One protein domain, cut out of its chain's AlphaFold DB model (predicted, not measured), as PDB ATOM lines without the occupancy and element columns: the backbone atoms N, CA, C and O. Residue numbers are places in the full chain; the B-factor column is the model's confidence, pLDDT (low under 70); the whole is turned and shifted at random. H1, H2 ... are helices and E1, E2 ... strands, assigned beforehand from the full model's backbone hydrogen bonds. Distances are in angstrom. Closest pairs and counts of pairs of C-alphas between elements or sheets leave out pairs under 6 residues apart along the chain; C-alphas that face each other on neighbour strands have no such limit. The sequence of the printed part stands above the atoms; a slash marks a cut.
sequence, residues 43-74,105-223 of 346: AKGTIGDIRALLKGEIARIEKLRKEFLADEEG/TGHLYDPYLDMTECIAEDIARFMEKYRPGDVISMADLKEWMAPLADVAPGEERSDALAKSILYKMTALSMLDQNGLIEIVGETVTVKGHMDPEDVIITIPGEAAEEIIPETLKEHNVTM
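What this domain is: This is residues 43 to 74 and 105 to 223 of the 346 residues of an uncharacterized protein of Euryarchaeota archaeon ADurb.Bin009 (UniProt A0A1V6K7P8). A small sheet of three strands, E2 E4 E3, stands at one end of a flat assembly of three long helices: H2 runs through the middle, H1 packs on it with residues 47 to 58, running the opposite way, and H4 crosses it steeply. The far end of H1, with residues 66 to 74, sticks out free, while a two-stranded ribbon, E1 and E5, packs by E5 near the other end of H1, and the short H5 is close to H1. The printed part has 151 residues, with five named helices and five named strands in the order E1 H1 H2 E2 H3 H4 E3 E4 E5 H5; both sheets are antiparallel and the class is mostly helix. It is only just loose, close to compact, with a radius of gyration of the C-alphas of 18.3 A and spans of 64 by 41 by 22 A.

Where its parts are: Look first for the larger sheet: E2 is residues 135 to 137, E4 is 187 to 190 and E3 is 181 to 184. Find C-alpha 110 at (-42.371, 46.292, 5.128); from there H2 runs 28.4 A to residue 129. H3 is residues 138 to 145, and H4, residues 155 to 177, measures 33.3 A. Find C-alpha 43 at (-32.184, 35.013, 8.910), where E1, residues 43 to 46, begins; H1, residues 47 to 72, then runs 37.8 A to C-alpha 72 at (-65.870, 38.336, -2.798). E5 is residues 200 to 204, 13.8 A, and H5 is 213 to 218.

How they stand to each other: In the larger sheet, E3 and E4 form a hairpin, with N 182 and O 189 at 2.9 A, and N 136 of E2 is 2.8 A from O 188 of E4. E2, H3 H4 and E3 make a split strand-helix-strand unit, two strands running the same way with E4 between them, and its crossover is right-handed. H3 and H4 only graze this sheet, with residues 138 to 143 and 172 to 176. H4 touches H2 at a steep tilt of 61 degrees, closest at the C-alphas of Ile 119 and Ala 171, 5.4 A. H3 and H4 only just touch, with 3 pairs of C-alphas within 8 A, the closest being those of Met 145 and Lys 168, 6.2 A. H1 touches H2 with residues 47 to 58 alone, at a shallow tilt of 26 degrees, opposite ways; the closest C-alphas, of Leu 54 and Leu 113, are 6.3 A apart. E1 and E5 are antiparallel, with N 201 and O 45 at 2.8 A. H5 is close to H1 but not clearly touching, at 7.4 A between the C-alphas of Leu 53 and Leu 216. In H1, H2, H3, H4 and H5 every O i to N i+4 pair is within hydrogen-bond range.

The domain as a whole: The two C-alphas farthest apart, of Gly 74 and Gly 185, are 65.6 A apart. Residues 75 to 104 are not printed, and C-alphas 74 and 105 are 22.6 A apart across this cut. Of the links that are printed whole, none is long. The pLDDT is under 70 at residues 71 to 74, 105 to 107 and 148 to 158.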
ATOM      1  N   ALA A  43     -32.392  35.309  10.320       92.88
ATOM      2  CA  ALA A  43     -32.184  35.013   8.910       92.88
ATOM      3  C   ALA A  43     -30.927  35.720   8.398       92.88
ATOM      4  O   ALA A  43     -30.674  36.884   8.706       92.88
ATOM      5  N   LYS A  44     -30.117  34.997   7.627       94.69
ATOM      6  CA  LYS A  44     -28.826  35.453   7.113       94.69
ATOM      7  C   LYS A  44     -28.757  35.262   5.605       94.69
ATOM      8  O   LYS A  44     -28.994  34.160   5.116       94.69
ATOM      9  N   GLY A  45     -28.368  36.306   4.889       95.31
ATOM     10  CA  GLY A  45     -28.202  36.321   3.434       95.31
ATOM     11  C   GLY A  45     -27.461  37.581   3.001       95.31
ATOM     12  O   GLY A  45     -27.118  38.407   3.848       95.31
ATOM     13  N   THR A  46     -27.181  37.738   1.709       97.56
ATOM     14  CA  THR A  46     -26.704  39.036   1.204       97.56
ATOM     15  C   THR A  46     -27.830  40.071   1.267       97.56
ATOM     16  O   THR A  46     -29.007  39.700   1.307       97.56
ATOM     17  N   ILE A  47     -27.507  41.367   1.288       96.31
ATOM     18  CA  ILE A  47     -28.527  42.429   1.232       96.31
ATOM     19  C   ILE A  47     -29.429  42.240   0.010       96.31
ATOM     20  O   ILE A  47     -30.652  42.312   0.143       96.31
ATOM     21  N   GLY A  48     -28.846  41.947  -1.156       96.50
ATOM     22  CA  GLY A  48     -29.603  41.739  -2.390       96.50
ATOM     23  C   GLY A  48     -30.548  40.539  -2.308       96.50
ATOM     24  O   GLY A  48     -31.719  40.645  -2.679       96.50
ATOM     25  N   ASP A  49     -30.067  39.421  -1.762       97.44
ATOM     26  CA  ASP A  49     -30.848  38.198  -1.553       97.44
ATOM     27  C   ASP A  49     -32.029  38.417  -0.593       97.44
ATOM     28  O   ASP A  49     -33.168  38.068  -0.912       97.44
ATOM     29  N   ILE A  50     -31.773  39.046   0.561       96.06
ATOM     30  CA  ILE A  50     -32.792  39.356   1.575       96.06
ATOM     31  C   ILE A  50     -33.832  40.324   1.010       96.06
ATOM     32  O   ILE A  50     -35.033  40.109   1.166       96.06
ATOM     33  N   ARG A  51     -33.399  41.365   0.293       95.50
ATOM     34  CA  ARG A  51     -34.315  42.318  -0.339       95.50
ATOM     35  C   ARG A  51     -35.197  41.639  -1.385       95.50
ATOM     36  O   ARG A  51     -36.391  41.920  -1.450       95.50
ATOM     37  N   ALA A  52     -34.618  40.762  -2.205       95.75
ATOM     38  CA  ALA A  52     -35.361  40.006  -3.206       95.75
ATOM     39  C   ALA A  52     -36.390  39.069  -2.561       95.75
ATOM     40  O   ALA A  52     -37.511  38.984  -3.062       95.75
ATOM     41  N   LEU A  53     -36.027  38.417  -1.453       95.50
ATOM     42  CA  LEU A  53     -36.924  37.560  -0.682       95.50
ATOM     43  C   LEU A  53     -38.122  38.351  -0.141       95.50
ATOM     44  O   LEU A  53     -39.265  38.015  -0.444       95.50
ATOM     45  N   LEU A  54     -37.862  39.435   0.598       93.44
ATOM     46  CA  LEU A  54     -38.909  40.250   1.220       93.44
ATOM     47  C   LEU A  54     -39.841  40.868   0.167       93.44
ATOM     48  O   LEU A  54     -41.058  40.780   0.293       93.44
ATOM     49  N   LYS A  55     -39.293  41.412  -0.931       92.88
ATOM     50  CA  LYS A  55     -40.105  41.936  -2.048       92.88
ATOM     51  C   LYS A  55     -40.947  40.849  -2.719       92.88
ATOM     52  O   LYS A  55     -42.062  41.131  -3.158       92.88
ATOM     53  N   GLY A  56     -40.421  39.628  -2.814       91.25
ATOM     54  CA  GLY A  56     -41.141  38.470  -3.339       91.25
ATOM     55  C   GLY A  56     -42.353  38.101  -2.486       91.25
ATOM     56  O   GLY A  56     -43.447  37.936  -3.029       91.25
ATOM     57  N   GLU A  57     -42.186  38.037  -1.164       90.56
ATOM     58  CA  GLU A  57     -43.285  37.713  -0.247       90.56
ATOM     59  C   GLU A  57     -44.321  38.838  -0.146       90.56
ATOM     60  O   GLU A  57     -45.515  38.546  -0.194       90.56
ATOM     61  N   ILE A  58     -43.907  40.112  -0.140       89.31
ATOM     62  CA  ILE A  58     -44.843  41.252  -0.214       89.31
ATOM     63  C   ILE A  58     -45.716  41.134  -1.470       89.31
ATOM     64  O   ILE A  58     -46.944  41.132  -1.386       89.31
ATOM     65  N   ALA A  59     -45.104  40.934  -2.642       88.88
ATOM     66  CA  ALA A  59     -45.841  40.790  -3.897       88.88
ATOM     67  C   ALA A  59     -46.773  39.564  -3.906       88.88
ATOM     68  O   ALA A  59     -47.849  39.597  -4.511       88.88
ATOM     69  N   ARG A  60     -46.374  38.470  -3.247       87.88
ATOM     70  CA  ARG A  60     -47.195  37.265  -3.096       87.88
ATOM     71  C   ARG A  60     -48.415  37.526  -2.212       87.88
ATOM     72  O   ARG A  60     -49.511  37.131  -2.608       87.88
ATOM     73  N   ILE A  61     -48.243  38.194  -1.072       86.25
ATOM     74  CA  ILE A  61     -49.339  38.566  -0.166       86.25
ATOM     75  C   ILE A  61     -50.296  39.532  -0.860       86.25
ATOM     76  O   ILE A  61     -51.500  39.288  -0.879       86.25
ATOM     77  N   GLU A  62     -49.782  40.570  -1.521       85.81
ATOM     78  CA  GLU A  62     -50.617  41.503  -2.285       85.81
ATOM     79  C   GLU A  62     -51.429  40.799  -3.374       85.81
ATOM     80  O   GLU A  62     -52.579  41.158  -3.640       85.81
ATOM     81  N   LYS A  63     -50.830  39.807  -4.041       86.62
ATOM     82  CA  LYS A  63     -51.518  39.017  -5.057       86.62
ATOM     83  C   LYS A  63     -52.635  38.174  -4.437       86.62
ATOM     84  O   LYS A  63     -53.740  38.197  -4.967       86.62
ATOM     85  N   LEU A  64     -52.362  37.477  -3.335       85.38
ATOM     86  CA  LEU A  64     -53.365  36.694  -2.606       85.38
ATOM     87  C   LEU A  64     -54.519  37.574  -2.118       85.38
ATOM     88  O   LEU A  64     -55.674  37.204  -2.295       85.38
ATOM     89  N   ARG A  65     -54.220  38.768  -1.596       81.81
ATOM     90  CA  ARG A  65     -55.230  39.754  -1.191       81.81
ATOM     91  C   ARG A  65     -56.121  40.168  -2.364       81.81
ATOM     92  O   ARG A  65     -57.334  40.226  -2.220       81.81
ATOM     93  N   LYS A  66     -55.532  40.433  -3.536       83.31
ATOM     94  CA  LYS A  66     -56.294  40.770  -4.753       83.31
ATOM     95  C   LYS A  66     -57.162  39.613  -5.240       83.31
ATOM     96  O   LYS A  66     -58.261  39.867  -5.711       83.31
ATOM     97  N   GLU A  67     -56.669  38.377  -5.167       83.62
ATOM     98  CA  GLU A  67     -57.443  37.183  -5.535       83.62
ATOM     99  C   GLU A  67     -58.618  36.968  -4.571       83.62
ATOM    100  O   GLU A  67     -59.729  36.738  -5.030       83.62
ATOM    101  N   PHE A  68     -58.405  37.148  -3.265       78.12
ATOM    102  CA  PHE A  68     -59.455  37.041  -2.250       78.12
ATOM    103  C   PHE A  68     -60.568  38.087  -2.437       78.12
ATOM    104  O   PHE A  68     -61.737  37.729  -2.527       78.12
ATOM    105  N   LEU A  69     -60.204  39.364  -2.606       77.38
ATOM    106  CA  LEU A  69     -61.173  40.443  -2.852       77.38
ATOM    107  C   LEU A  69     -61.940  40.262  -4.175       77.38
ATOM    108  O   LEU A  69     -63.106  40.630  -4.279       77.38
ATOM    109  N   ALA A  70     -61.296  39.690  -5.198       74.19
ATOM    110  CA  ALA A  70     -61.949  39.409  -6.476       74.19
ATOM    111  C   ALA A  70     -62.958  38.249  -6.395       74.19
ATOM    112  O   ALA A  70     -63.911  38.229  -7.173       74.19
ATOM    113  N   ASP A  71     -62.752  37.298  -5.480       61.34
ATOM    114  CA  ASP A  71     -63.697  36.208  -5.223       61.34
ATOM    115  C   ASP A  71     -64.918  36.698  -4.413       61.34
ATOM    116  O   ASP A  71     -66.026  36.223  -4.655       61.34
ATOM    117  N   GLU A  72     -64.759  37.699  -3.536       58.34
ATOM    118  CA  GLU A  72     -65.870  38.336  -2.798       58.34
ATOM    119  C   GLU A  72     -66.730  39.263  -3.676       58.34
ATOM    120  O   GLU A  72     -67.955  39.249  -3.572       58.34
ATOM    121  N   GLU A  73     -66.136  40.002  -4.623       52.03
ATOM    122  CA  GLU A  73     -66.896  40.772  -5.629       52.03
ATOM    123  C   GLU A  73     -67.610  39.875  -6.670       52.03
ATOM    124  O   GLU A  73     -68.438  40.357  -7.448       52.03
ATOM    125  N   GLY A  74     -67.291  38.575  -6.710       46.25
ATOM    126  CA  GLY A  74     -67.859  37.586  -7.630       46.25
ATOM    127  C   GLY A  74     -69.160  36.926  -7.160       46.25
ATOM    128  O   GLY A  74     -69.826  36.273  -7.972       46.25
ATOM    129  N   THR A 105     -51.951  42.213   6.892       50.72
ATOM    130  CA  THR A 105     -50.729  41.453   6.566       50.72
ATOM    131  C   THR A 105     -49.921  42.122   5.454       50.72
ATOM    132  O   THR A 105     -48.778  41.735   5.202       50.72
ATOM    133  N   GLY A 106     -50.486  43.148   4.801       49.44
ATOM    134  CA  GLY A 106     -49.834  43.908   3.733       49.44
ATOM    135  C   GLY A 106     -48.538  44.589   4.175       49.44
ATOM    136  O   GLY A 106     -47.662  44.798   3.343       49.44
ATOM    137  N   HIS A 107     -48.391  44.844   5.478       61.31
ATOM    138  CA  HIS A 107     -47.227  45.501   6.067       61.31
ATOM    139  C   HIS A 107     -46.327  44.563   6.881       61.31
ATOM    140  O   HIS A 107     -45.382  45.033   7.504       61.31
ATOM    141  N   LEU A 108     -46.555  43.241   6.876       70.19
ATOM    142  CA  LEU A 108     -45.791  42.304   7.718       70.19
ATOM    143  C   LEU A 108     -44.277  42.351   7.437       70.19
ATOM    144  O   LEU A 108     -43.456  42.296   8.352       70.19
ATOM    145  N   TYR A 109     -43.909  42.478   6.162       80.56
ATOM    146  CA  TYR A 109     -42.513  42.476   5.720       80.56
ATOM    147  C   TYR A 109     -41.938  43.877   5.472       80.56
ATOM    148  O   TYR A 109     -40.716  44.017   5.374       80.56
ATOM    149  N   ASP A 110     -42.783  44.911   5.409       82.38
ATOM    150  CA  ASP A 110     -42.371  46.292   5.128       82.38
ATOM    151  C   ASP A 110     -41.351  46.832   6.148       82.38
ATOM    152  O   ASP A 110     -40.329  47.369   5.716       82.38
ATOM    153  N   PRO A 111     -41.515  46.635   7.476       86.88
ATOM    154  CA  PRO A 111     -40.526  47.071   8.460       86.88
ATOM    155  C   PRO A 111     -39.150  46.423   8.267       86.88
ATOM    156  O   PRO A 111     -38.118  47.074   8.441       86.88
ATOM    157  N   TYR A 112     -39.111  45.141   7.894       89.88
ATOM    158  CA  TYR A 112     -37.856  44.417   7.681       89.88
ATOM    159  C   TYR A 112     -37.184  44.812   6.366       89.88
ATOM    160  O   TYR A 112     -35.950  44.842   6.280       89.88
ATOM    161  N   LEU A 113     -37.987  45.136   5.350       91.12
ATOM    162  CA  LEU A 113     -37.498  45.666   4.088       91.12
ATOM    163  C   LEU A 113     -36.915  47.071   4.281       91.12
ATOM    164  O   LEU A 113     -35.775  47.293   3.875       91.12
ATOM    165  N   ASP A 114     -37.633  47.965   4.963       89.81
ATOM    166  CA  ASP A 114     -37.169  49.313   5.318       89.81
ATOM    167  C   ASP A 114     -35.858  49.265   6.114       89.81
ATOM    168  O   ASP A 114     -34.878  49.919   5.756       89.81
ATOM    169  N   MET A 115     -35.785  48.404   7.134       90.25
ATOM    170  CA  MET A 115     -34.551  48.171   7.887       90.25
ATOM    171  C   MET A 115     -33.399  47.730   6.970       90.25
ATOM    172  O   MET A 115     -32.286  48.248   7.078       90.25
ATOM    173  N   THR A 116     -33.647  46.777   6.067       93.50
ATOM    174  CA  THR A 116     -32.632  46.265   5.131       93.50
ATOM    175  C   THR A 116     -32.141  47.358   4.178       93.50
ATOM    176  O   THR A 116     -30.940  47.456   3.914       93.50
ATOM    177  N   GLU A 117     -33.048  48.196   3.673       93.38
ATOM    178  CA  GLU A 117     -32.724  49.318   2.786       93.38
ATOM    179  C   GLU A 117     -31.947  50.413   3.536       93.38
ATOM    180  O   GLU A 117     -30.874  50.811   3.076       93.38
ATOM    181  N   CYS A 118     -32.373  50.793   4.744       91.88
ATOM    182  CA  CYS A 118     -31.656  51.748   5.593       91.88
ATOM    183  C   CYS A 118     -30.225  51.293   5.917       91.88
ATOM    184  O   CYS A 118     -29.277  52.074   5.802       91.88
ATOM    185  N   ILE A 119     -30.045  50.020   6.290       93.44
ATOM    186  CA  ILE A 119     -28.721  49.448   6.576       93.44
ATOM    187  C   ILE A 119     -27.838  49.482   5.323       93.44
ATOM    188  O   ILE A 119     -26.668  49.861   5.412       93.44
ATOM    189  N   ALA A 120     -28.383  49.128   4.154       95.75
ATOM    190  CA  ALA A 120     -27.650  49.182   2.891       95.75
ATOM    191  C   ALA A 120     -27.170  50.608   2.572       95.75
ATOM    192  O   ALA A 120     -26.013  50.809   2.196       95.75
ATOM    193  N   GLU A 121     -28.028  51.609   2.779       94.69
ATOM    194  CA  GLU A 121     -27.687  53.021   2.593       94.69
ATOM    195  C   GLU A 121     -26.641  53.521   3.596       94.69
ATOM    196  O   GLU A 121     -25.749  54.292   3.229       94.69
ATOM    197  N   ASP A 122     -26.727  53.119   4.865       94.69
ATOM    198  CA  ASP A 122     -25.726  53.456   5.883       94.69
ATOM    199  C   ASP A 122     -24.358  52.852   5.542       94.69
ATOM    200  O   ASP A 122     -23.339  53.549   5.619       94.69
ATOM    201  N   ILE A 123     -24.325  51.594   5.097       96.06
ATOM    202  CA  ILE A 123     -23.109  50.916   4.625       96.06
ATOM    203  C   ILE A 123     -22.519  51.651   3.417       96.06
ATOM    204  O   ILE A 123     -21.323  51.957   3.407       96.06
ATOM    205  N   ALA A 124     -23.345  51.987   2.423       95.88
ATOM    206  CA  ALA A 124     -22.910  52.719   1.236       95.88
ATOM    207  C   ALA A 124     -22.302  54.081   1.606       95.88
ATOM    208  O   ALA A 124     -21.198  54.414   1.170       95.88
ATOM    209  N   ARG A 125     -22.975  54.841   2.481       93.88
ATOM    210  CA  ARG A 125     -22.488  56.137   2.980       93.88
ATOM    211  C   ARG A 125     -21.193  56.008   3.772       93.88
ATOM    212  O   ARG A 125     -20.322  56.872   3.664       93.88
ATOM    213  N   PHE A 126     -21.047  54.952   4.570       94.94
ATOM    214  CA  PHE A 126     -19.807  54.679   5.291       94.94
ATOM    215  C   PHE A 126     -18.639  54.462   4.319       94.94
ATOM    216  O   PHE A 126     -17.597  55.102   4.468       94.94
ATOM    217  N   MET A 127     -18.828  53.620   3.299       94.50
ATOM    218  CA  MET A 127     -17.810  53.323   2.280       94.50
ATOM    219  C   MET A 127     -17.524  54.498   1.337       94.50
ATOM    220  O   MET A 127     -16.436  54.595   0.771       94.50
ATOM    221  N   GLU A 128     -18.476  55.407   1.135       94.56
ATOM    222  CA  GLU A 128     -18.221  56.643   0.393       94.56
ATOM    223  C   GLU A 128     -17.337  57.603   1.205       94.56
ATOM    224  O   GLU A 128     -16.421  58.229   0.661       94.56
ATOM    225  N   LYS A 129     -17.596  57.703   2.516       94.19
ATOM    226  CA  LYS A 129     -16.896  58.626   3.419       94.19
ATOM    227  C   LYS A 129     -15.475  58.166   3.753       94.19
ATOM    228  O   LYS A 129     -14.569  58.999   3.763       94.19
ATOM    229  N   TYR A 130     -15.282  56.881   4.037       95.19
ATOM    230  CA  TYR A 130     -14.004  56.326   4.493       95.19
ATOM    231  C   TYR A 130     -13.432  55.365   3.461       95.19
ATOM    232  O   TYR A 130     -14.170  54.616   2.837       95.19
ATOM    233  N   ARG A 131     -12.114  55.381   3.263       94.38
ATOM    234  CA  ARG A 131     -11.407  54.528   2.299       94.38
ATOM    235  C   ARG A 131     -10.687  53.374   2.992       94.38
ATOM    236  O   ARG A 131     -10.289  53.505   4.149       94.38
ATOM    237  N   PRO A 132     -10.405  52.266   2.282       96.12
ATOM    238  CA  PRO A 132      -9.583  51.194   2.829       96.12
ATOM    239  C   PRO A 132      -8.209  51.714   3.267       96.12
ATOM    240  O   PRO A 132      -7.507  52.373   2.495       96.12
ATOM    241  N   GLY A 133      -7.824  51.396   4.500       93.25
ATOM    242  CA  GLY A 133      -6.626  51.897   5.170       93.25
ATOM    243  C   GLY A 133      -6.872  53.077   6.113       93.25
ATOM    244  O   GLY A 133      -5.978  53.388   6.902       93.25
ATOM    245  N   ASP A 134      -8.051  53.704   6.076       95.44
ATOM    246  CA  ASP A 134      -8.398  54.773   7.011       95.44
ATOM    247  C   ASP A 134      -8.546  54.229   8.438       95.44
ATOM    248  O   ASP A 134      -9.047  53.122   8.667       95.44
ATOM    249  N   VAL A 135      -8.114  55.038   9.406       94.31
ATOM    250  CA  VAL A 135      -8.283  54.786  10.839       94.31
ATOM    251  C   VAL A 135      -9.218  55.852  11.389       94.31
ATOM    252  O   VAL A 135      -8.882  57.036  11.407       94.31
ATOM    253  N   ILE A 136     -10.392  55.419  11.826       94.44
ATOM    254  CA  ILE A 136     -11.478  56.263  12.313       94.44
ATOM    255  C   ILE A 136     -11.390  56.314  13.838       94.44
ATOM    256  O   ILE A 136     -11.329  55.275  14.506       94.44
ATOM    257  N   SER A 137     -11.372  57.525  14.397       92.62
ATOM    258  CA  SER A 137     -11.410  57.721  15.848       92.62
ATOM    259  C   SER A 137     -12.829  57.528  16.397       92.62
ATOM    260  O   SER A 137     -13.810  57.721  15.677       92.62
ATOM    261  N   MET A 138     -12.978  57.231  17.695       87.50
ATOM    262  CA  MET A 138     -14.313  57.198  18.321       87.50
ATOM    263  C   MET A 138     -15.091  58.513  18.182       87.50
ATOM    264  O   MET A 138     -16.319  58.484  18.192       87.50
ATOM    265  N   ALA A 139     -14.413  59.662  18.079       88.88
ATOM    266  CA  ALA A 139     -15.083  60.946  17.885       88.88
ATOM    267  C   ALA A 139     -15.723  61.030  16.490       88.88
ATOM    268  O   ALA A 139     -16.913  61.317  16.384       88.88
ATOM    269  N   ASP A 140     -14.965  60.683  15.447       90.00
ATOM    270  CA  ASP A 140     -15.445  60.696  14.057       90.00
ATOM    271  C   ASP A 140     -16.514  59.617  13.816       90.00
ATOM    272  O   ASP A 140     -17.471  59.817  13.062       90.00
ATOM    273  N   LEU A 141     -16.386  58.472  14.498       88.56
ATOM    274  CA  LEU A 141     -17.392  57.413  14.471       88.56
ATOM    275  C   LEU A 141     -18.698  57.871  15.130       88.56
ATOM    276  O   LEU A 141     -19.769  57.651  14.569       88.56
ATOM    277  N   LYS A 142     -18.632  58.543  16.287       87.62
ATOM    278  CA  LYS A 142     -19.815  59.124  16.947       87.62
ATOM    279  C   LYS A 142     -20.490  60.183  16.085       87.62
ATOM    280  O   LYS A 142     -21.715  60.236  16.060       87.62
ATOM    281  N   GLU A 143     -19.717  60.991  15.365       89.06
ATOM    282  CA  GLU A 143     -20.263  61.956  14.410       89.06
ATOM    283  C   GLU A 143     -21.010  61.251  13.271       89.06
ATOM    284  O   GLU A 143     -22.115  61.648  12.918       89.06
ATOM    285  N   TRP A 144     -20.452  60.167  12.727       87.94
ATOM    286  CA  TRP A 144     -21.141  59.371  11.709       87.94
ATOM    287  C   TRP A 144     -22.402  58.675  12.256       87.94
ATOM    288  O   TRP A 144     -23.420  58.628  11.561       87.94
ATOM    289  N   MET A 145     -22.374  58.205  13.507       84.94
ATOM    290  CA  MET A 145     -23.531  57.615  14.195       84.94
ATOM    291  C   MET A 145     -24.616  58.635  14.555       84.94
ATOM    292  O   MET A 145     -25.736  58.234  14.864       84.94
ATOM    293  N   ALA A 146     -24.327  59.938  14.499       83.62
ATOM    294  CA  ALA A 146     -25.317  60.952  14.817       83.62
ATOM    295  C   ALA A 146     -26.529  60.847  13.861       83.62
ATOM    296  O   ALA A 146     -26.354  60.668  12.646       83.62
ATOM    297  N   PRO A 147     -27.760  60.924  14.385       73.38
ATOM    298  CA  PRO A 147     -28.975  60.871  13.578       73.38
ATOM    299  C   PRO A 147     -29.063  62.096  12.655       73.38
ATOM    300  O   PRO A 147     -28.649  63.198  13.023       73.38
ATOM    301  N   LEU A 148     -29.592  61.912  11.441       65.62
ATOM    302  CA  LEU A 148     -29.831  63.020  10.509       65.62
ATOM    303  C   LEU A 148     -30.969  63.905  11.053       65.62
ATOM    304  O   LEU A 148     -31.996  63.404  11.498       65.62
ATOM    305  N   ALA A 149     -30.766  65.223  11.076       53.22
ATOM    306  CA  ALA A 149     -31.533  66.154  11.911       53.22
ATOM    307  C   ALA A 149     -32.928  66.573  11.380       53.22
ATOM    308  O   ALA A 149     -33.543  67.465  11.966       53.22
ATOM    309  N   ASP A 150     -33.447  65.951  10.320       54.28
ATOM    310  CA  ASP A 150     -34.597  66.464   9.554       54.28
ATOM    311  C   ASP A 150     -35.956  65.839   9.940       54.28
ATOM    312  O   ASP A 150     -36.738  65.451   9.077       54.28
ATOM    313  N   VAL A 151     -36.282  65.762  11.238       51.22
ATOM    314  CA  VAL A 151     -37.615  65.313  11.702       51.22
ATOM    315  C   VAL A 151     -38.232  66.329  12.672       51.22
ATOM    316  O   VAL A 151     -37.564  66.835  13.581       51.22
ATOM    317  N   ALA A 152     -39.512  66.657  12.463       49.56
ATOM    318  CA  ALA A 152     -40.286  67.590  13.288       49.56
ATOM    319  C   ALA A 152     -40.369  67.123  14.763       49.56
ATOM    320  O   ALA A 152     -40.296  65.928  15.032       49.56
ATOM    321  N   PRO A 153     -40.465  68.030  15.758       50.12
ATOM    322  CA  PRO A 153     -40.490  67.644  17.176       50.12
ATOM    323  C   PRO A 153     -41.779  66.885  17.570       50.12
ATOM    324  O   PRO A 153     -42.867  67.377  17.289       50.12
ATOM    325  N   GLY A 154     -41.644  65.741  18.266       63.47
ATOM    326  CA  GLY A 154     -42.737  64.884  18.778       63.47
ATOM    327  C   GLY A 154     -42.233  63.518  19.296       63.47
ATOM    328  O   GLY A 154     -41.037  63.254  19.200       63.47
ATOM    329  N   GLU A 155     -43.108  62.654  19.831       59.09
ATOM    330  CA  GLU A 155     -42.772  61.272  20.263       59.09
ATOM    331  C   GLU A 155     -42.292  60.400  19.092       59.09
ATOM    332  O   GLU A 155     -41.261  59.740  19.198       59.09
ATOM    333  N   GLU A 156     -42.919  60.540  17.921       59.97
ATOM    334  CA  GLU A 156     -42.501  59.893  16.664       59.97
ATOM    335  C   GLU A 156     -41.036  60.192  16.289       59.97
ATOM    336  O   GLU A 156     -40.347  59.373  15.678       59.97
ATOM    337  N   ARG A 157     -40.512  61.358  16.696       62.69
ATOM    338  CA  ARG A 157     -39.102  61.716  16.490       62.69
ATOM    339  C   ARG A 157     -38.169  60.913  17.389       62.69
ATOM    340  O   ARG A 157     -37.053  60.628  16.962       62.69
ATOM    341  N   SER A 158     -38.578  60.606  18.620       63.34
ATOM    342  CA  SER A 158     -37.767  59.821  19.557       63.34
ATOM    343  C   SER A 158     -37.538  58.416  19.003       63.34
ATOM    344  O   SER A 158     -36.393  57.965  18.911       63.34
ATOM    345  N   ASP A 159     -38.604  57.794  18.509       70.44
ATOM    346  CA  ASP A 159     -38.563  56.445  17.944       70.44
ATOM    347  C   ASP A 159     -37.794  56.393  16.626       70.44
ATOM    348  O   ASP A 159     -36.934  55.531  16.442       70.44
ATOM    349  N   ALA A 160     -38.026  57.348  15.720       72.00
ATOM    350  CA  ALA A 160     -37.274  57.436  14.469       72.00
ATOM    351  C   ALA A 160     -35.765  57.634  14.713       72.00
ATOM    352  O   ALA A 160     -34.921  57.068  14.012       72.00
ATOM    353  N   LEU A 161     -35.411  58.413  15.736       76.06
ATOM    354  CA  LEU A 161     -34.025  58.663  16.117       76.06
ATOM    355  C   LEU A 161     -33.373  57.420  16.736       76.06
ATOM    356  O   LEU A 161     -32.236  57.097  16.383       76.06
ATOM    357  N   ALA A 162     -34.092  56.699  17.598       78.38
ATOM    358  CA  ALA A 162     -33.642  55.427  18.155       78.38
ATOM    359  C   ALA A 162     -33.434  54.370  17.057       78.38
ATOM    360  O   ALA A 162     -32.370  53.747  17.007       78.38
ATOM    361  N   LYS A 163     -34.385  54.238  16.120       81.88
ATOM    362  CA  LYS A 163     -34.280  53.347  14.950       81.88
ATOM    363  C   LYS A 163     -33.073  53.687  14.079       81.88
ATOM    364  O   LYS A 163     -32.290  52.802  13.752       81.88
ATOM    365  N   SER A 164     -32.854  54.967  13.771       84.06
ATOM    366  CA  SER A 164     -31.697  55.397  12.971       84.06
ATOM    367  C   SER A 164     -30.361  55.032  13.627       84.06
ATOM    368  O   SER A 164     -29.450  54.547  12.952       84.06
ATOM    369  N   ILE A 165     -30.232  55.232  14.942       86.94
ATOM    370  CA  ILE A 165     -29.016  54.858  15.677       86.94
ATOM    371  C   ILE A 165     -28.835  53.336  15.668       86.94
ATOM    372  O   ILE A 165     -27.726  52.859  15.415       86.94
ATOM    373  N   LEU A 166     -29.912  52.579  15.899       87.19
ATOM    374  CA  LEU A 166     -29.896  51.118  15.866       87.19
ATOM    375  C   LEU A 166     -29.438  50.591  14.501       87.19
ATOM    376  O   LEU A 166     -28.534  49.763  14.446       87.19
ATOM    377  N   TYR A 167     -29.991  51.103  13.400       89.88
ATOM    378  CA  TYR A 167     -29.622  50.675  12.047       89.88
ATOM    379  C   TYR A 167     -28.153  50.968  11.731       89.88
ATOM    380  O   TYR A 167     -27.462  50.096  11.203       89.88
ATOM    381  N   LYS A 168     -27.621  52.122  12.155       91.50
ATOM    382  CA  LYS A 168     -26.188  52.436  12.022       91.50
ATOM    383  C   LYS A 168     -25.292  51.523  12.853       91.50
ATOM    384  O   LYS A 168     -24.216  51.138  12.389       91.50
ATOM    385  N   MET A 169     -25.709  51.163  14.068       90.25
ATOM    386  CA  MET A 169     -24.989  50.179  14.887       90.25
ATOM    387  C   MET A 169     -24.991  48.803  14.218       90.25
ATOM    388  O   MET A 169     -23.946  48.152  14.148       90.25
ATOM    389  N   THR A 170     -26.134  48.388  13.672       91.25
ATOM    390  CA  THR A 170     -26.254  47.145  12.908       91.25
ATOM    391  C   THR A 170     -25.366  47.183  11.670       91.25
ATOM    392  O   THR A 170     -24.585  46.258  11.475       91.25
ATOM    393  N   ALA A 171     -25.380  48.265  10.890       94.19
ATOM    394  CA  ALA A 171     -24.504  48.458   9.736       94.19
ATOM    395  C   ALA A 171     -23.020  48.314  10.108       94.19
ATOM    396  O   ALA A 171     -22.286  47.590   9.437       94.19
ATOM    397  N   LEU A 172     -22.581  48.931  11.211       94.06
ATOM    398  CA  LEU A 172     -21.205  48.802  11.697       94.06
ATOM    399  C   LEU A 172     -20.865  47.354  12.085       94.06
ATOM    400  O   LEU A 172     -19.805  46.851  11.721       94.06
ATOM    401  N   SER A 173     -21.780  46.667  12.773       92.69
ATOM    402  CA  SER A 173     -21.635  45.246  13.105       92.69
ATOM    403  C   SER A 173     -21.525  44.378  11.845       92.69
ATOM    404  O   SER A 173     -20.650  43.518  11.763       92.69
ATOM    405  N   MET A 174     -22.341  44.643  10.819       94.56
ATOM    406  CA  MET A 174     -22.278  43.916   9.545       94.56
ATOM    407  C   MET A 174     -20.966  44.188   8.805       94.56
ATOM    408  O   MET A 174     -20.359  43.251   8.287       94.56
ATOM    409  N   LEU A 175     -20.469  45.427   8.799       96.06
ATOM    410  CA  LEU A 175     -19.152  45.748   8.240       96.06
ATOM    411  C   LEU A 175     -18.031  44.936   8.920       96.06
ATOM    412  O   LEU A 175     -17.146  44.428   8.229       96.06
ATOM    413  N   ASP A 176     -18.067  44.786  10.247       95.25
ATOM    414  CA  ASP A 176     -17.069  44.018  11.014       95.25
ATOM    415  C   ASP A 176     -17.184  42.511  10.737       95.25
ATOM    416  O   ASP A 176     -16.200  41.854  10.395       95.25
ATOM    417  N   GLN A 177     -18.404  41.966  10.758       92.94
ATOM    418  CA  GLN A 177     -18.667  40.549  10.474       92.94
ATOM    419  C   GLN A 177     -18.291  40.133   9.045       92.94
ATOM    420  O   GLN A 177     -17.907  38.982   8.823       92.94
ATOM    421  N   ASN A 178     -18.379  41.055   8.083       96.38
ATOM    422  CA  ASN A 178     -17.930  40.844   6.704       96.38
ATOM    423  C   ASN A 178     -16.425  41.122   6.517       96.38
ATOM    424  O   ASN A 178     -15.910  41.000   5.406       96.38
ATOM    425  N   GLY A 179     -15.694  41.478   7.581       95.88
ATOM    426  CA  GLY A 179     -14.253  41.744   7.543       95.88
ATOM    427  C   GLY A 179     -13.870  43.018   6.784       95.88
ATOM    428  O   GLY A 179     -12.728  43.154   6.337       95.88
ATOM    429  N   LEU A 180     -14.817  43.939   6.605       97.19
ATOM    430  CA  LEU A 180     -14.633  45.207   5.895       97.19
ATOM    431  C   LEU A 180     -14.053  46.285   6.806       97.19
ATOM    432  O   LEU A 180     -13.382  47.204   6.333       97.19
ATOM    433  N   ILE A 181     -14.258  46.139   8.111       96.50
ATOM    434  CA  ILE A 181     -13.614  46.929   9.156       96.50
ATOM    435  C   ILE A 181     -12.994  46.001  10.203       96.50
ATOM    436  O   ILE A 181     -13.240  44.799  10.215       96.50
ATOM    437  N   GLU A 182     -12.159  46.567  11.064       95.56
ATOM    438  CA  GLU A 182     -11.652  45.916  12.269       95.56
ATOM    439  C   GLU A 182     -11.763  46.902  13.430       95.56
ATOM    440  O   GLU A 182     -11.225  48.016  13.359       95.56
ATOM    441  N   ILE A 183     -12.452  46.494  14.493       90.50
ATOM    442  CA  ILE A 183     -12.635  47.302  15.700       90.50
ATOM    443  C   ILE A 183     -11.598  46.878  16.748       90.50
ATOM    444  O   ILE A 183     -11.648  45.772  17.284       90.50
ATOM    445  N   VAL A 184     -10.651  47.767  17.065       87.81
ATOM    446  CA  VAL A 184      -9.622  47.533  18.093       87.81
ATOM    447  C   VAL A 184      -9.643  48.668  19.107       87.81
ATOM    448  O   VAL A 184      -9.216  49.791  18.824       87.81
ATOM    449  N   GLY A 185     -10.119  48.363  20.318       85.69
ATOM    450  CA  GLY A 185     -10.248  49.342  21.395       85.69
ATOM    451  C   GLY A 185     -11.161  50.500  20.988       85.69
ATOM    452  O   GLY A 185     -12.340  50.298  20.729       85.69
ATOM    453  N   GLU A 186     -10.601  51.707  20.917       87.12
ATOM    454  CA  GLU A 186     -11.305  52.946  20.552       87.12
ATOM    455  C   GLU A 186     -11.020  53.394  19.103       87.12
ATOM    456  O   GLU A 186     -11.083  54.580  18.770       87.12
ATOM    457  N   THR A 187     -10.641  52.466  18.226       90.50
ATOM    458  CA  THR A 187     -10.368  52.778  16.817       90.50
ATOM    459  C   THR A 187     -11.000  51.755  15.894       90.50
ATOM    460  O   THR A 187     -11.008  50.559  16.191       90.50
ATOM    461  N   VAL A 188     -11.499  52.235  14.757       93.81
ATOM    462  CA  VAL A 188     -12.034  51.398  13.682       93.81
ATOM    463  C   VAL A 188     -11.136  51.558  12.465       93.81
ATOM    464  O   VAL A 188     -10.940  52.671  11.982       93.81
ATOM    465  N   THR A 189     -10.565  50.461  11.976       96.12
ATOM    466  CA  THR A 189      -9.731  50.469  10.766       96.12
ATOM    467  C   THR A 189     -10.519  49.914   9.593       96.12
ATOM    468  O   THR A 189     -10.993  48.783   9.665       96.12
ATOM    469  N   VAL A 190     -10.609  50.655   8.490       97.00
ATOM    470  CA  VAL A 190     -11.266  50.171   7.268       97.00
ATOM    471  C   VAL A 190     -10.324  49.228   6.523       97.00
ATOM    472  O   VAL A 190      -9.210  49.602   6.152       97.00
ATOM    473  N   LYS A 191     -10.749  47.985   6.304       97.06
ATOM    474  CA  LYS A 191      -9.962  46.927   5.651       97.06
ATOM    475  C   LYS A 191     -10.245  46.815   4.164       97.06
ATOM    476  O   LYS A 191      -9.323  46.555   3.390       97.06
ATOM    477  N   GLY A 192     -11.489  47.028   3.757       94.50
ATOM    478  CA  GLY A 192     -11.906  46.866   2.373       94.50
ATOM    479  C   GLY A 192     -13.330  47.339   2.151       94.50
ATOM    480  O   GLY A 192     -14.061  47.585   3.103       94.50
ATOM    481  N   HIS A 193     -13.703  47.462   0.880       95.50
ATOM    482  CA  HIS A 193     -15.063  47.761   0.445       95.50
ATOM    483  C   HIS A 193     -15.590  46.610  -0.403       95.50
ATOM    484  O   HIS A 193     -14.813  45.884  -1.032       95.50
ATOM    485  N   MET A 194     -16.908  46.505  -0.459       94.94
ATOM    486  CA  MET A 194     -17.636  45.641  -1.379       94.94
ATOM    487  C   MET A 194     -18.926  46.345  -1.798       94.94
ATOM    488  O   MET A 194     -19.261  47.383  -1.229       94.94
ATOM    489  N   ASP A 195     -19.617  45.825  -2.810       95.69
ATOM    490  CA  ASP A 195     -20.952  46.326  -3.136       95.69
ATOM    491  C   ASP A 195     -21.865  46.125  -1.911       95.69
ATOM    492  O   ASP A 195     -21.852  45.025  -1.348       95.69
ATOM    493  N   PRO A 196     -22.622  47.144  -1.456       94.88
ATOM    494  CA  PRO A 196     -23.594  46.974  -0.382       94.88
ATOM    495  C   PRO A 196     -24.530  45.782  -0.606       94.88
ATOM    496  O   PRO A 196     -24.832  45.076   0.350       94.88
ATOM    497  N   GLU A 197     -24.924  45.499  -1.851       96.69
ATOM    498  CA  GLU A 197     -25.800  44.365  -2.175       96.69
ATOM    499  C   GLU A 197     -25.163  43.004  -1.866       96.69
ATOM    500  O   GLU A 197     -25.880  42.061  -1.535       96.69
ATOM    501  N   ASP A 198     -23.830  42.912  -1.910       97.31
ATOM    502  CA  ASP A 198     -23.067  41.688  -1.639       97.31
ATOM    503  C   ASP A 198     -22.750  41.503  -0.141       97.31
ATOM    504  O   ASP A 198     -22.234  40.454   0.261       97.31
ATOM    505  N   VAL A 199     -23.015  42.508   0.704       96.81
ATOM    506  CA  VAL A 199     -22.755  42.422   2.148       96.81
ATOM    507  C   VAL A 199     -23.693  41.399   2.772       96.81
ATOM    508  O   VAL A 199     -24.903  41.444   2.575       96.81
ATOM    509  N   ILE A 200     -23.147  40.486   3.574       96.19
ATOM    510  CA  ILE A 200     -23.963  39.528   4.315       96.19
ATOM    511  C   ILE A 200     -24.569  40.229   5.527       96.19
ATOM    512  O   ILE A 200     -23.836  40.712   6.391       96.19
ATOM    513  N   ILE A 201     -25.892  40.235   5.621       94.81
ATOM    514  CA  ILE A 201     -26.626  40.787   6.755       94.81
ATOM    515  C   ILE A 201     -27.335  39.697   7.544       94.81
ATOM    516  O   ILE A 201     -27.559  38.583   7.064       94.81
ATOM    517  N   THR A 202     -27.669  40.037   8.783       91.94
ATOM    518  CA  THR A 202     -28.486  39.216   9.671       91.94
ATOM    519  C   THR A 202     -29.705  40.033  10.081       91.94
ATOM    520  O   THR A 202     -29.535  41.128  10.618       91.94
ATOM    521  N   ILE A 203     -30.902  39.512   9.824       90.56
ATOM    522  CA  ILE A 203     -32.186  40.124  10.196       90.56
ATOM    523  C   ILE A 203     -32.907  39.264  11.251       90.56
ATOM    524  O   ILE A 203     -32.582  38.074  11.369       90.56
ATOM    525  N   PRO A 204     -33.853  39.838  12.024       89.75
ATOM    526  CA  PRO A 204     -34.669  39.089  12.981       89.75
ATOM    527  C   PRO A 204     -35.338  37.869  12.330       89.75
ATOM    528  O   PRO A 204     -35.692  37.905  11.150       89.75
ATOM    529  N   GLY A 205     -35.443  36.762  13.067       86.50
ATOM    530  CA  GLY A 205     -35.970  35.497  12.548       86.50
ATOM    531  C   GLY A 205     -37.433  35.590  12.124       86.50
ATOM    532  O   GLY A 205     -37.817  34.946  11.152       86.50
ATOM    533  N   GLU A 206     -38.192  36.455  12.786       87.88
ATOM    534  CA  GLU A 206     -39.595  36.784  12.530       87.88
ATOM    535  C   GLU A 206     -39.813  37.244  11.079       87.88
ATOM    536  O   GLU A 206     -40.837  36.952  10.476       87.88
ATOM    537  N   ALA A 207     -38.807  37.882  10.468       85.62
ATOM    538  CA  ALA A 207     -38.848  38.320   9.073       85.62
ATOM    539  C   ALA A 207     -38.840  37.168   8.052       85.62
ATOM    540  O   ALA A 207     -39.011  37.401   6.856       85.62
ATOM    541  N   ALA A 208     -38.555  35.941   8.492       86.38
ATOM    542  CA  ALA A 208     -38.424  34.768   7.634       86.38
ATOM    543  C   ALA A 208     -39.107  33.512   8.196       86.38
ATOM    544  O   ALA A 208     -39.096  32.480   7.528       86.38
ATOM    545  N   GLU A 209     -39.676  33.572   9.404       85.31
ATOM    546  CA  GLU A 209     -40.222  32.411  10.115       85.31
ATOM    547  C   GLU A 209     -41.410  31.776   9.383       85.31
ATOM    548  O   GLU A 209     -41.524  30.550   9.332       85.31
ATOM    549  N   GLU A 210     -42.253  32.595   8.753       85.94
ATOM    550  CA  GLU A 210     -43.416  32.126   7.990       85.94
ATOM    551  C   GLU A 210     -43.071  31.679   6.558       85.94
ATOM    552  O   GLU A 210     -43.913  31.127   5.841       85.94
ATOM    553  N   ILE A 211     -41.825  31.886   6.121       87.94
ATOM    554  CA  ILE A 211     -41.385  31.577   4.763       87.94
ATOM    555  C   ILE A 211     -40.941  30.116   4.684       87.94
ATOM    556  O   ILE A 211     -40.102  29.639   5.451       87.94
ATOM    557  N   ILE A 212     -41.463  29.392   3.692       89.75
ATOM    558  CA  ILE A 212     -41.112  27.983   3.502       89.75
ATOM    559  C   ILE A 212     -39.613  27.804   3.171       89.75
ATOM    560  O   ILE A 212     -39.037  28.610   2.429       89.75
ATOM    561  N   PRO A 213     -38.963  26.727   3.657       89.94
ATOM    562  CA  PRO A 213     -37.524  26.517   3.480       89.94
ATOM    563  C   PRO A 213     -37.042  26.511   2.024       89.94
ATOM    564  O   PRO A 213     -35.905  26.897   1.745       89.94
ATOM    565  N   GLU A 214     -37.876  26.058   1.087       92.31
ATOM    566  CA  GLU A 214     -37.564  26.052  -0.342       92.31
ATOM    567  C   GLU A 214     -37.373  27.473  -0.883       92.31
ATOM    568  O   GLU A 214     -36.360  27.725  -1.534       92.31
ATOM    569  N   THR A 215     -38.269  28.405  -0.545       91.19
ATOM    570  CA  THR A 215     -38.168  29.816  -0.951       91.19
ATOM    571  C   THR A 215     -36.925  30.470  -0.350       91.19
ATOM    572  O   THR A 215     -36.165  31.129  -1.058       91.19
ATOM    573  N   LEU A 216     -36.638  30.224   0.934       92.56
ATOM    574  CA  LEU A 216     -35.411  30.724   1.570       92.56
ATOM    575  C   LEU A 216     -34.161  30.257   0.814       92.56
ATOM    576  O   LEU A 216     -33.259  31.044   0.529       92.56
ATOM    577  N   LYS A 217     -34.134  28.979   0.424       92.62
ATOM    578  CA  LYS A 217     -33.027  28.393  -0.333       92.62
ATOM    579  C   LYS A 217     -32.900  28.972  -1.743       92.62
ATOM    580  O   LYS A 217     -31.773  29.153  -2.200       92.62
ATOM    581  N   GLU A 218     -34.009  29.241  -2.429       94.25
ATOM    582  CA  GLU A 218     -34.017  29.890  -3.750       94.25
ATOM    583  C   GLU A 218     -33.377  31.282  -3.707       94.25
ATOM    584  O   GLU A 218     -32.677  31.664  -4.645       94.25
ATOM    585  N   HIS A 219     -33.543  31.982  -2.585       93.56
ATOM    586  CA  HIS A 219     -32.952  33.289  -2.322       93.56
ATOM    587  C   HIS A 219     -31.610  33.226  -1.573       93.56
ATOM    588  O   HIS A 219     -31.140  34.246  -1.104       93.56
ATOM    589  N   ASN A 220     -30.965  32.063  -1.424       95.12
ATOM    590  CA  ASN A 220     -29.709  31.911  -0.659       95.12
ATOM    591  C   ASN A 220     -29.768  32.422   0.799       95.12
ATOM    592  O   ASN A 220     -28.734  32.727   1.402       95.12
ATOM    593  N   VAL A 221     -30.959  32.473   1.395       95.38
ATOM    594  CA  VAL A 221     -31.173  32.884   2.783       95.38
ATOM    595  C   VAL A 221     -31.155  31.653   3.683       95.38
ATOM    596  O   VAL A 221     -31.767  30.625   3.399       95.38
ATOM    597  N   THR A 222     -30.419  31.739   4.786       93.62
ATOM    598  CA  THR A 222     -30.318  30.676   5.789       93.62
ATOM    599  C   THR A 222     -30.850  31.171   7.122       93.62
ATOM    600  O   THR A 222     -30.399  32.198   7.620       93.62
ATOM    601  N   MET A 223     -31.751  30.409   7.741       91.50
ATOM    602  CA  MET A 223     -32.127  30.630   9.136       91.50
ATOM    603  C   MET A 223     -31.128  29.950  10.068       91.50
ATOM    604  O   MET A 223     -30.782  28.778   9.896       91.50
TER     605      MET A 223